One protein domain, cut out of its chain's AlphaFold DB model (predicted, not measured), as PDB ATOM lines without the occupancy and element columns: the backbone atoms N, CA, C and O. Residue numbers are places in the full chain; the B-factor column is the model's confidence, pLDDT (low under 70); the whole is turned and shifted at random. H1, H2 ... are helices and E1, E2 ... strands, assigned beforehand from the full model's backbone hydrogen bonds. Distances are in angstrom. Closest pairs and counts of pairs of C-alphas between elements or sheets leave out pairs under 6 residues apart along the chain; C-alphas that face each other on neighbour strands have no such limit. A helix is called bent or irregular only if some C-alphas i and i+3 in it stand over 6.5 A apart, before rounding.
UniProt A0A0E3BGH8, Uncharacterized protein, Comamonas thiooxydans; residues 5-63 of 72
ATOM      1  N   VAL A   5     -10.207 -44.718  -1.186       93.12
ATOM      2  CA  VAL A   5      -9.925 -45.026  -2.596       93.12
ATOM      3  C   VAL A   5      -9.351 -46.430  -2.722       93.12
ATOM      4  O   VAL A   5      -8.710 -46.928  -1.800       93.12
ATOM      5  N   ILE A   6      -9.542 -47.058  -3.880       94.56
ATOM      6  CA  ILE A   6      -8.894 -48.331  -4.207       94.56
ATOM      7  C   ILE A   6      -7.614 -48.033  -4.993       94.56
ATOM      8  O   ILE A   6      -7.649 -47.298  -5.983       94.56
ATOM      9  N   GLN A   7      -6.491 -48.604  -4.564       95.25
ATOM     10  CA  GLN A   7      -5.197 -48.498  -5.231       95.25
ATOM     11  C   GLN A   7      -4.663 -49.887  -5.596       95.25
ATOM     12  O   GLN A   7      -4.669 -50.799  -4.773       95.25
ATOM     13  N   SER A   8      -4.151 -50.036  -6.815       96.88
ATOM     14  CA  SER A   8      -3.371 -51.203  -7.235       96.88
ATOM     15  C   SER A   8      -1.967 -51.094  -6.642       96.88
ATOM     16  O   SER A   8      -1.238 -50.150  -6.958       96.88
ATOM     17  N   ALA A   9      -1.552 -52.046  -5.803       96.25
ATOM     18  CA  ALA A   9      -0.183 -52.068  -5.285       96.25
ATOM     19  C   ALA A   9       0.834 -52.497  -6.358       96.25
ATOM     20  O   ALA A   9       2.010 -52.147  -6.262       96.25
ATOM     21  N   ALA A  10       0.387 -53.201  -7.404       97.25
ATOM     22  CA  ALA A  10       1.243 -53.591  -8.523       97.25
ATOM     23  C   ALA A  10       1.649 -52.404  -9.409       97.25
ATOM     24  O   ALA A  10       2.788 -52.330  -9.871       97.25
ATOM     25  N   THR A  11       0.726 -51.469  -9.656       96.19
ATOM     26  CA  THR A  11       0.937 -50.372 -10.622       96.19
ATOM     27  C   THR A  11       0.953 -48.979  -9.998       96.19
ATOM     28  O   THR A  11       1.355 -48.018 -10.654       96.19
ATOM     29  N   GLY A  12       0.488 -48.841  -8.755       94.38
ATOM     30  CA  GLY A  12       0.289 -47.562  -8.072       94.38
ATOM     31  C   GLY A  12      -0.924 -46.761  -8.558       94.38
ATOM     32  O   GLY A  12      -1.171 -45.679  -8.025       94.38
ATOM     33  N   ARG A  13      -1.674 -47.262  -9.552       95.31
ATOM     34  CA  ARG A  13      -2.876 -46.609 -10.096       95.31
ATOM     35  C   ARG A  13      -4.051 -46.699  -9.128       95.31
ATOM     36  O   ARG A  13      -4.110 -47.595  -8.292       95.31
ATOM     37  N   PHE A  14      -5.003 -45.792  -9.295       94.62
ATOM     38  CA  PHE A  14      -6.234 -45.717  -8.517       94.62
ATOM     39  C   PHE A  14      -7.428 -46.114  -9.373       94.62
ATOM     40  O   PHE A  14      -7.501 -45.710 -10.536       94.62
ATOM     41  N   LEU A  15      -8.363 -46.865  -8.802       93.81
ATOM     42  CA  LEU A  15      -9.623 -47.176  -9.464       93.81
ATOM     43  C   LEU A  15     -10.591 -46.013  -9.235       93.81
ATOM     44  O   LEU A  15     -10.988 -45.730  -8.103       93.81
ATOM     45  N   ALA A  16     -10.943 -45.318 -10.310       90.25
ATOM     46  CA  ALA A  16     -11.874 -44.203 -10.291       90.25
ATOM     47  C   ALA A  16     -13.208 -44.641 -10.890       90.25
ATOM     48  O   ALA A  16     -13.232 -45.187 -11.992       90.25
ATOM     49  N   ALA A  17     -14.316 -44.381 -10.195       79.94
ATOM     50  CA  ALA A  17     -15.625 -44.497 -10.825       79.94
ATOM     51  C   ALA A  17     -15.753 -43.425 -11.917       79.94
ATOM     52  O   ALA A  17     -15.288 -42.293 -11.741       79.94
ATOM     53  N   ASP A  18     -16.373 -43.792 -13.035       78.00
ATOM     54  CA  ASP A  18     -16.625 -42.860 -14.123       78.00
ATOM     55  C   ASP A  18     -17.683 -41.821 -13.690       78.00
ATOM     56  O   ASP A  18     -18.754 -42.196 -13.195       78.00
ATOM     57  N   PRO A  19     -17.397 -40.515 -13.825       67.19
ATOM     58  CA  PRO A  19     -18.298 -39.458 -13.373       67.19
ATOM     59  C   PRO A  19     -19.583 -39.357 -14.208       67.19
ATOM     60  O   PRO A  19     -20.577 -38.826 -13.713       67.19
ATOM     61  N   ASP A  20     -19.582 -39.882 -15.433       79.00
ATOM     62  CA  ASP A  20     -20.703 -39.854 -16.371       79.00
ATOM     63  C   ASP A  20     -21.512 -41.171 -16.350       79.00
ATOM     64  O   ASP A  20     -22.423 -41.367 -17.159       79.00
ATOM     65  N   GLY A  21     -21.231 -42.061 -15.388       72.81
ATOM     66  CA  GLY A  21     -21.938 -43.330 -15.195       72.81
ATOM     67  C   GLY A  21     -21.441 -44.477 -16.080       72.81
ATOM     68  O   GLY A  21     -22.157 -45.466 -16.245       72.81
ATOM     69  N   GLY A  22     -20.247 -44.341 -16.659       80.19
ATOM     70  CA  GLY A  22     -19.544 -45.403 -17.377       80.19
ATOM     71  C   GLY A  22     -18.863 -46.437 -16.471       80.19
ATOM     72  O   GLY A  22     -19.045 -46.473 -15.251       80.19
ATOM     73  N   GLU A  23     -18.055 -47.301 -17.088       87.94
ATOM     74  CA  GLU A  23     -17.250 -48.287 -16.362       87.94
ATOM     75  C   GLU A  23     -16.103 -47.608 -15.589       87.94
ATOM     76  O   GLU A  23     -15.466 -46.691 -16.113       87.94
ATOM     77  N   PRO A  24     -15.795 -48.061 -14.360       89.50
ATOM     78  CA  PRO A  24     -14.623 -47.621 -13.618       89.50
ATOM     79  C   PRO A  24     -13.327 -47.758 -14.419       89.50
ATOM     80  O   PRO A  24     -13.123 -48.709 -15.172       89.50
ATOM     81  N   MET A  25     -12.410 -46.820 -14.201       90.81
ATOM     82  CA  MET A  25     -11.143 -46.763 -14.916       90.81
ATOM     83  C   MET A  25      -9.956 -46.554 -13.985       90.81
ATOM     84  O   MET A  25     -10.018 -45.834 -12.988       90.81
ATOM     85  N   TRP A  26      -8.837 -47.173 -14.354       93.00
ATOM     86  CA  TRP A  26      -7.571 -47.021 -13.650       93.00
ATOM     87  C   TRP A  26      -6.864 -45.737 -14.073       93.00
ATOM     88  O   TRP A  26      -6.423 -45.597 -15.216       93.00
ATOM     89  N   VAL A  27      -6.690 -44.818 -13.127       92.62
ATOM     90  CA  VAL A  27      -6.018 -43.532 -13.333       92.62
ATOM     91  C   VAL A  27      -4.703 -43.469 -12.566       92.62
ATOM     92  O   VAL A  27      -4.534 -44.080 -11.513       92.62
ATOM     93  N   SER A  28      -3.731 -42.728 -13.093       92.69
ATOM     94  CA  SER A  28      -2.395 -42.647 -12.488       92.69
ATOM     95  C   SER A  28      -2.297 -41.645 -11.341       92.69
ATOM     96  O   SER A  28      -1.415 -41.784 -10.499       92.69
ATOM     97  N   LEU A  29      -3.158 -40.625 -11.306       89.69
ATOM     98  CA  LEU A  29      -3.075 -39.547 -10.324       89.69
ATOM     99  C   LEU A  29      -4.295 -39.552  -9.407       89.69
ATOM    100  O   LEU A  29      -5.428 -39.605  -9.878       89.69
ATOM    101  N   LEU A  30      -4.068 -39.365  -8.105       87.12
ATOM    102  CA  LEU A  30      -5.146 -39.265  -7.119       87.12
ATOM    103  C   LEU A  30      -6.128 -38.124  -7.440       87.12
ATOM    104  O   LEU A  30      -7.327 -38.266  -7.235       87.12
ATOM    105  N   GLN A  31      -5.649 -37.016  -8.016       86.94
ATOM    106  CA  GLN A  31      -6.510 -35.913  -8.468       86.94
ATOM    107  C   GLN A  31      -7.546 -36.362  -9.514       86.94
ATOM    108  O   GLN A  31      -8.653 -35.831  -9.550       86.94
ATOM    109  N   GLN A  32      -7.198 -37.331 -10.365       83.38
ATOM    110  CA  GLN A  32      -8.100 -37.889 -11.378       83.38
ATOM    111  C   GLN A  32      -9.066 -38.909 -10.772       83.38
ATOM    112  O   GLN A  32     -10.141 -39.131 -11.315       83.38
ATOM    113  N   ALA A  33      -8.720 -39.478  -9.615       78.12
ATOM    114  CA  ALA A  33      -9.576 -40.390  -8.869       78.12
ATOM    115  C   ALA A  33     -10.728 -39.679  -8.143       78.12
ATOM    116  O   ALA A  33     -11.438 -40.322  -7.380       78.12
ATOM    117  N   GLY A  34     -10.945 -38.376  -8.372       65.69
ATOM    118  CA  GLY A  34     -11.989 -37.579  -7.720       65.69
ATOM    119  C   GLY A  34     -13.413 -38.152  -7.817       65.69
ATOM    120  O   GLY A  34     -14.237 -37.801  -6.981       65.69
ATOM    121  N   GLY A  35     -13.691 -39.053  -8.772       63.72
ATOM    122  CA  GLY A  35     -14.942 -39.828  -8.863       63.72
ATOM    123  C   GLY A  35     -14.939 -41.195  -8.151       63.72
ATOM    124  O   GLY A  35     -15.992 -41.797  -7.977       63.72
ATOM    125  N   GLY A  36     -13.778 -41.698  -7.726       69.56
ATOM    126  CA  GLY A  36     -13.597 -42.969  -7.007       69.56
ATOM    127  C   GLY A  36     -13.506 -42.850  -5.486       69.56
ATOM    128  O   GLY A  36     -13.463 -43.874  -4.812       69.56
ATOM    129  N   VAL A  37     -13.479 -41.630  -4.938       87.00
ATOM    130  CA  VAL A  37     -13.509 -41.427  -3.484       87.00
ATOM    131  C   VAL A  37     -14.905 -41.743  -2.960       87.00
ATOM    132  O   VAL A  37     -15.885 -41.141  -3.397       87.00
ATOM    133  N   THR A  38     -15.005 -42.651  -1.997       88.00
ATOM    134  CA  THR A  38     -16.280 -43.008  -1.366       88.00
ATOM    135  C   THR A  38     -16.082 -43.352   0.107       88.00
ATOM    136  O   THR A  38     -14.990 -43.729   0.522       88.00
ATOM    137  N   ASP A  39     -17.129 -43.193   0.906       90.12
ATOM    138  CA  ASP A  39     -17.202 -43.645   2.296       90.12
ATOM    139  C   ASP A  39     -17.995 -44.958   2.446       90.12
ATOM    140  O   ASP A  39     -18.110 -45.495   3.549       90.12
ATOM    141  N   ASP A  40     -18.519 -45.484   1.335       91.44
ATOM    142  CA  ASP A  40     -19.350 -46.679   1.277       91.44
ATOM    143  C   ASP A  40     -18.500 -47.940   1.043       91.44
ATOM    144  O   ASP A  40     -18.010 -48.212  -0.056       91.44
ATOM    145  N   MET A  41     -18.348 -48.743   2.097       90.75
ATOM    146  CA  MET A  41     -17.592 -49.997   2.056       90.75
ATOM    147  C   MET A  41     -18.255 -51.088   1.205       90.75
ATOM    148  O   MET A  41     -17.541 -51.936   0.667       90.75
ATOM    149  N   GLU A  42     -19.586 -51.093   1.062       92.69
ATOM    150  CA  GLU A  42     -20.270 -52.065   0.200       92.69
ATOM    151  C   GLU A  42     -19.951 -51.778  -1.265       92.69
ATOM    152  O   GLU A  42     -19.599 -52.688  -2.019       92.69
ATOM    153  N   ARG A  43     -19.972 -50.497  -1.647       90.00
ATOM    154  CA  ARG A  43     -19.547 -50.057  -2.978       90.00
ATOM    155  C   ARG A  43     -18.086 -50.411  -3.255       90.00
ATOM    156  O   ARG A  43     -17.772 -50.863  -4.352       90.00
ATOM    157  N   ILE A  44     -17.192 -50.237  -2.279       92.19
ATOM    158  CA  ILE A  44     -15.779 -50.633  -2.416       92.19
ATOM    159  C   ILE A  44     -15.658 -52.137  -2.662       92.19
ATOM    160  O   ILE A  44     -14.939 -52.542  -3.572       92.19
ATOM    161  N   ALA A  45     -16.367 -52.963  -1.890       93.44
ATOM    162  CA  ALA A  45     -16.334 -54.412  -2.062       93.44
ATOM    163  C   ALA A  45     -16.817 -54.838  -3.460       93.44
ATOM    164  O   ALA A  45     -16.192 -55.703  -4.072       93.44
ATOM    165  N   GLN A  46     -17.869 -54.199  -3.983       92.69
ATOM    166  CA  GLN A  46     -18.346 -54.418  -5.355       92.69
ATOM    167  C   GLN A  46     -17.285 -54.022  -6.387       92.69
ATOM    168  O   GLN A  46     -16.922 -54.827  -7.234       92.69
ATOM    169  N   LEU A  47     -16.715 -52.819  -6.273       92.38
ATOM    170  CA  LEU A  47     -15.688 -52.341  -7.204       92.38
ATOM    171  C   LEU A  47     -14.436 -53.232  -7.214       92.38
ATOM    172  O   LEU A  47     -13.870 -53.484  -8.275       92.38
ATOM    173  N   VAL A  48     -14.010 -53.723  -6.047       94.06
ATOM    174  CA  VAL A  48     -12.887 -54.666  -5.946       94.06
ATOM    175  C   VAL A  48     -13.238 -56.011  -6.578       94.06
ATOM    176  O   VAL A  48     -12.413 -56.566  -7.293       94.06
ATOM    177  N   GLY A  49     -14.439 -56.536  -6.327       94.38
ATOM    178  CA  GLY A  49     -14.869 -57.825  -6.872       94.38
ATOM    179  C   GLY A  49     -15.062 -57.822  -8.388       94.38
ATOM    180  O   GLY A  49     -14.756 -58.819  -9.035       94.38
ATOM    181  N   ASP A  50     -15.538 -56.704  -8.939       94.38
ATOM    182  CA  ASP A  50     -15.941 -56.614 -10.343       94.38
ATOM    183  C   ASP A  50     -14.831 -56.074 -11.265       94.38
ATOM    184  O   ASP A  50     -14.829 -56.386 -12.454       94.38
ATOM    185  N   TYR A  51     -13.891 -55.267 -10.745       93.94
ATOM    186  CA  TYR A  51     -12.932 -54.509 -11.572       93.94
ATOM    187  C   TYR A  51     -11.457 -54.644 -11.168       93.94
ATOM    188  O   TYR A  51     -10.605 -53.995 -11.781       93.94
ATOM    189  N   CYS A  52     -11.131 -55.442 -10.147       95.12
ATOM    190  CA  CYS A  52      -9.744 -55.718  -9.767       95.12
ATOM    191  C   CYS A  52      -9.392 -57.182 -10.013       95.12
ATOM    192  O   CYS A  52     -10.153 -58.084  -9.669       95.12
ATOM    193  N   GLU A  53      -8.187 -57.413 -10.516       95.50
ATOM    194  CA  GLU A  53      -7.626 -58.752 -10.641       95.50
ATOM    195  C   GLU A  53      -6.746 -59.081  -9.423       95.50
ATOM    196  O   GLU A  53      -6.198 -58.179  -8.777       95.50
ATOM    197  N   PRO A  54      -6.527 -60.369  -9.092       94.62
ATOM    198  CA  PRO A  54      -5.625 -60.752  -8.001       94.62
ATOM    199  C   PRO A  54      -4.211 -60.165  -8.138       94.62
ATOM    200  O   PRO A  54      -3.559 -59.867  -7.138       94.62
ATOM    201  N   GLU A  55      -3.749 -59.977  -9.375       96.62
ATOM    202  CA  GLU A  55      -2.433 -59.431  -9.718       96.62
ATOM    203  C   GLU A  55      -2.313 -57.924  -9.449       96.62
ATOM    204  O   GLU A  55      -1.196 -57.422  -9.330       96.62
ATOM    205  N   ASP A  56      -3.430 -57.202  -9.298       95.44
ATOM    206  CA  ASP A  56      -3.418 -55.783  -8.930       95.44
ATOM    207  C   ASP A  56      -3.034 -55.566  -7.465       95.44
ATOM    208  O   ASP A  56      -2.599 -54.468  -7.099       95.44
ATOM    209  N   PHE A  57      -3.197 -56.598  -6.629       96.50
ATOM    210  CA  PHE A  57      -3.078 -56.522  -5.173       96.50
ATOM    211  C   PHE A  57      -3.850 -55.310  -4.606       96.50
ATOM    212  O   PHE A  57      -3.240 -54.434  -3.981       96.50
ATOM    213  N   PRO A  58      -5.176 -55.219  -4.840       95.81
ATOM    214  CA  PRO A  58      -5.956 -54.027  -4.524       95.81
ATOM    215  C   PRO A  58      -5.922 -53.716  -3.024       95.81
ATOM    216  O   PRO A  58      -6.132 -54.590  -2.183       95.81
ATOM    217  N   GLN A  59      -5.655 -52.456  -2.694       94.25
ATOM    218  CA  GLN A  59      -5.655 -51.920  -1.334       94.25
ATOM    219  C   GLN A  59      -6.715 -50.830  -1.213       94.25
ATOM    220  O   GLN A  59      -6.847 -49.987  -2.101       94.25
ATOM    221  N   VAL A  60      -7.435 -50.813  -0.094       93.38
ATOM    222  CA  VAL A  60      -8.338 -49.712   0.258       93.38
ATOM    223  C   VAL A  60      -7.559 -48.724   1.115       93.38
ATOM    224  O   VAL A  60      -7.115 -49.066   2.210       93.38
ATOM    225  N   VAL A  61      -7.365 -47.512   0.606       91.12
ATOM    226  CA  VAL A  61      -6.585 -46.455   1.257       91.12
ATOM    227  C   VAL A  61      -7.532 -45.435   1.872       91.12
ATOM    228  O   VAL A  61      -8.342 -44.843   1.162       91.12
ATOM    229  N   ASP A  62      -7.401 -45.206   3.179       90.94
ATOM    230  CA  ASP A  62      -8.066 -44.114   3.896       90.94
ATOM    231  C   ASP A  62      -7.267 -42.816   3.717       90.94
ATOM    232  O   ASP A  62      -6.169 -42.661   4.250       90.94
ATOM    233  N   LEU A  63      -7.813 -41.869   2.957       87.81
ATOM    234  CA  LEU A  63      -7.180 -40.576   2.695       87.81
ATOM    235  C   LEU A  63      -7.185 -39.642   3.911       87.81
ATOM    236  O   LEU A  63      -6.505 -38.616   3.883       87.81
TER     237      LEU A  63
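Overview. This is residues 5 to 63 of the 72 residues of an uncharacterized protein of Comamonas thiooxydans (UniProt A0A0E3BGH8). The picture is a small antiparallel sheet of four strands with a helix over one face, H2, and a much shorter, irregular helix on the opposite face, H1, beside E2 and E3. The sheet twists a good deal, its strands' lines turning by 115 degrees from edge to edge, and its inner strands E2 and E1 are the elements nearest to the middle of the domain. The printed part has 59 residues, with two named helices and four named strands along it in the order E1, E2, E3, H1, H2, E4, and the sheet runs E3, E2, E1, E4. The class is mixed, helices and strands, with 30 residues in named elements. The whole is compact, with a radius of gyration of the C-alphas of 10.2 A, and its outline is rounded, spanning 27 by 24 by 22 A.

Along the chain. Find C-alpha 5 at (-9.925, -45.026, -2.596); there E1 begins, and it covers residues 5 to 8, 10.1 A from first to last C-alpha. Next look at residues 14 to 16, which are E2, 6.1 A long, and at residues 25 to 27, which are E3, 6.3 A long. Residues 32 to 35 are H1, an irregular helix whose first and last C-alphas are 7.5 A apart. From C-alpha 41 at (-17.592, -49.997, 2.056), H2 runs through residues 41 to 51 over 15.1 A, and it is the longest helix. Last comes E4, the longest strand, residues 58 to 62, which is 13.2 A long and ends with C-alpha 62 at (-8.066, -44.114, 3.896).

Arrangement. Begin with the sheet, in which E3 and E4 are the edge strands. E1, E2 and E3 make a meander, each strand the antiparallel neighbour of the one before, with E1 and E2 one hairpin and E2 and E3 another. Between E1 and E2 look for N 15 and O 6, 2.9 A apart and within hydrogen-bond range; their directions stand at 131 degrees. Between E2 and E3, at 134 degrees, N 14 and O 27 are within range at 2.8 A. On the other side of E1 from E2 you find E4, antiparallel to E1 at 145 degrees, with N 7 and O 59 at 2.8 A and N 5 and O 61 at 3.0 A. E3 and E4 are apart. H2 is on the sheet at a height of 9.5 A and lies over E1. On the local plane its line and that of E1 stand at 29 degrees, only just along the strands. Look for its closest C-alphas to E1, those of Ile 44 and Ile 6, 7.5 A apart, and to E4, those of Val 48 and Pro 58, 7.1 A apart. H2 and E2 are near each other, with 5 pairs of C-alphas within 10 A. H1 is on the opposite face at a height of 6.6 A, over none of the strands, but only just, since 2 of its 4 C-alphas fall on E2. Its closest C-alphas to E2 are those of Ala 33 and Ala 16, 4.7 A apart. H1 and H2 are apart. In H2 every O i to N i+4 pair is within hydrogen-bond range; H1 is too short for such a pair, and its one O i to N i+3 pair is not within range.

Size, cuts and confidence. The C-alphas of Asp 20 and Glu 55 are the two farthest apart, 27.6 A. The first and last printed C-alphas, those of Val 5 and Leu 63, are 7.4 A apart. The printed part has no cut and no long link; the links from E2 to E3, 8 residues, and from H2 to E4, 6 residues, are short, and the other three are tight. The mean pLDDT of the printed part is 89.3, and confidence is under 70 at residue 19 and residues 34 to 36.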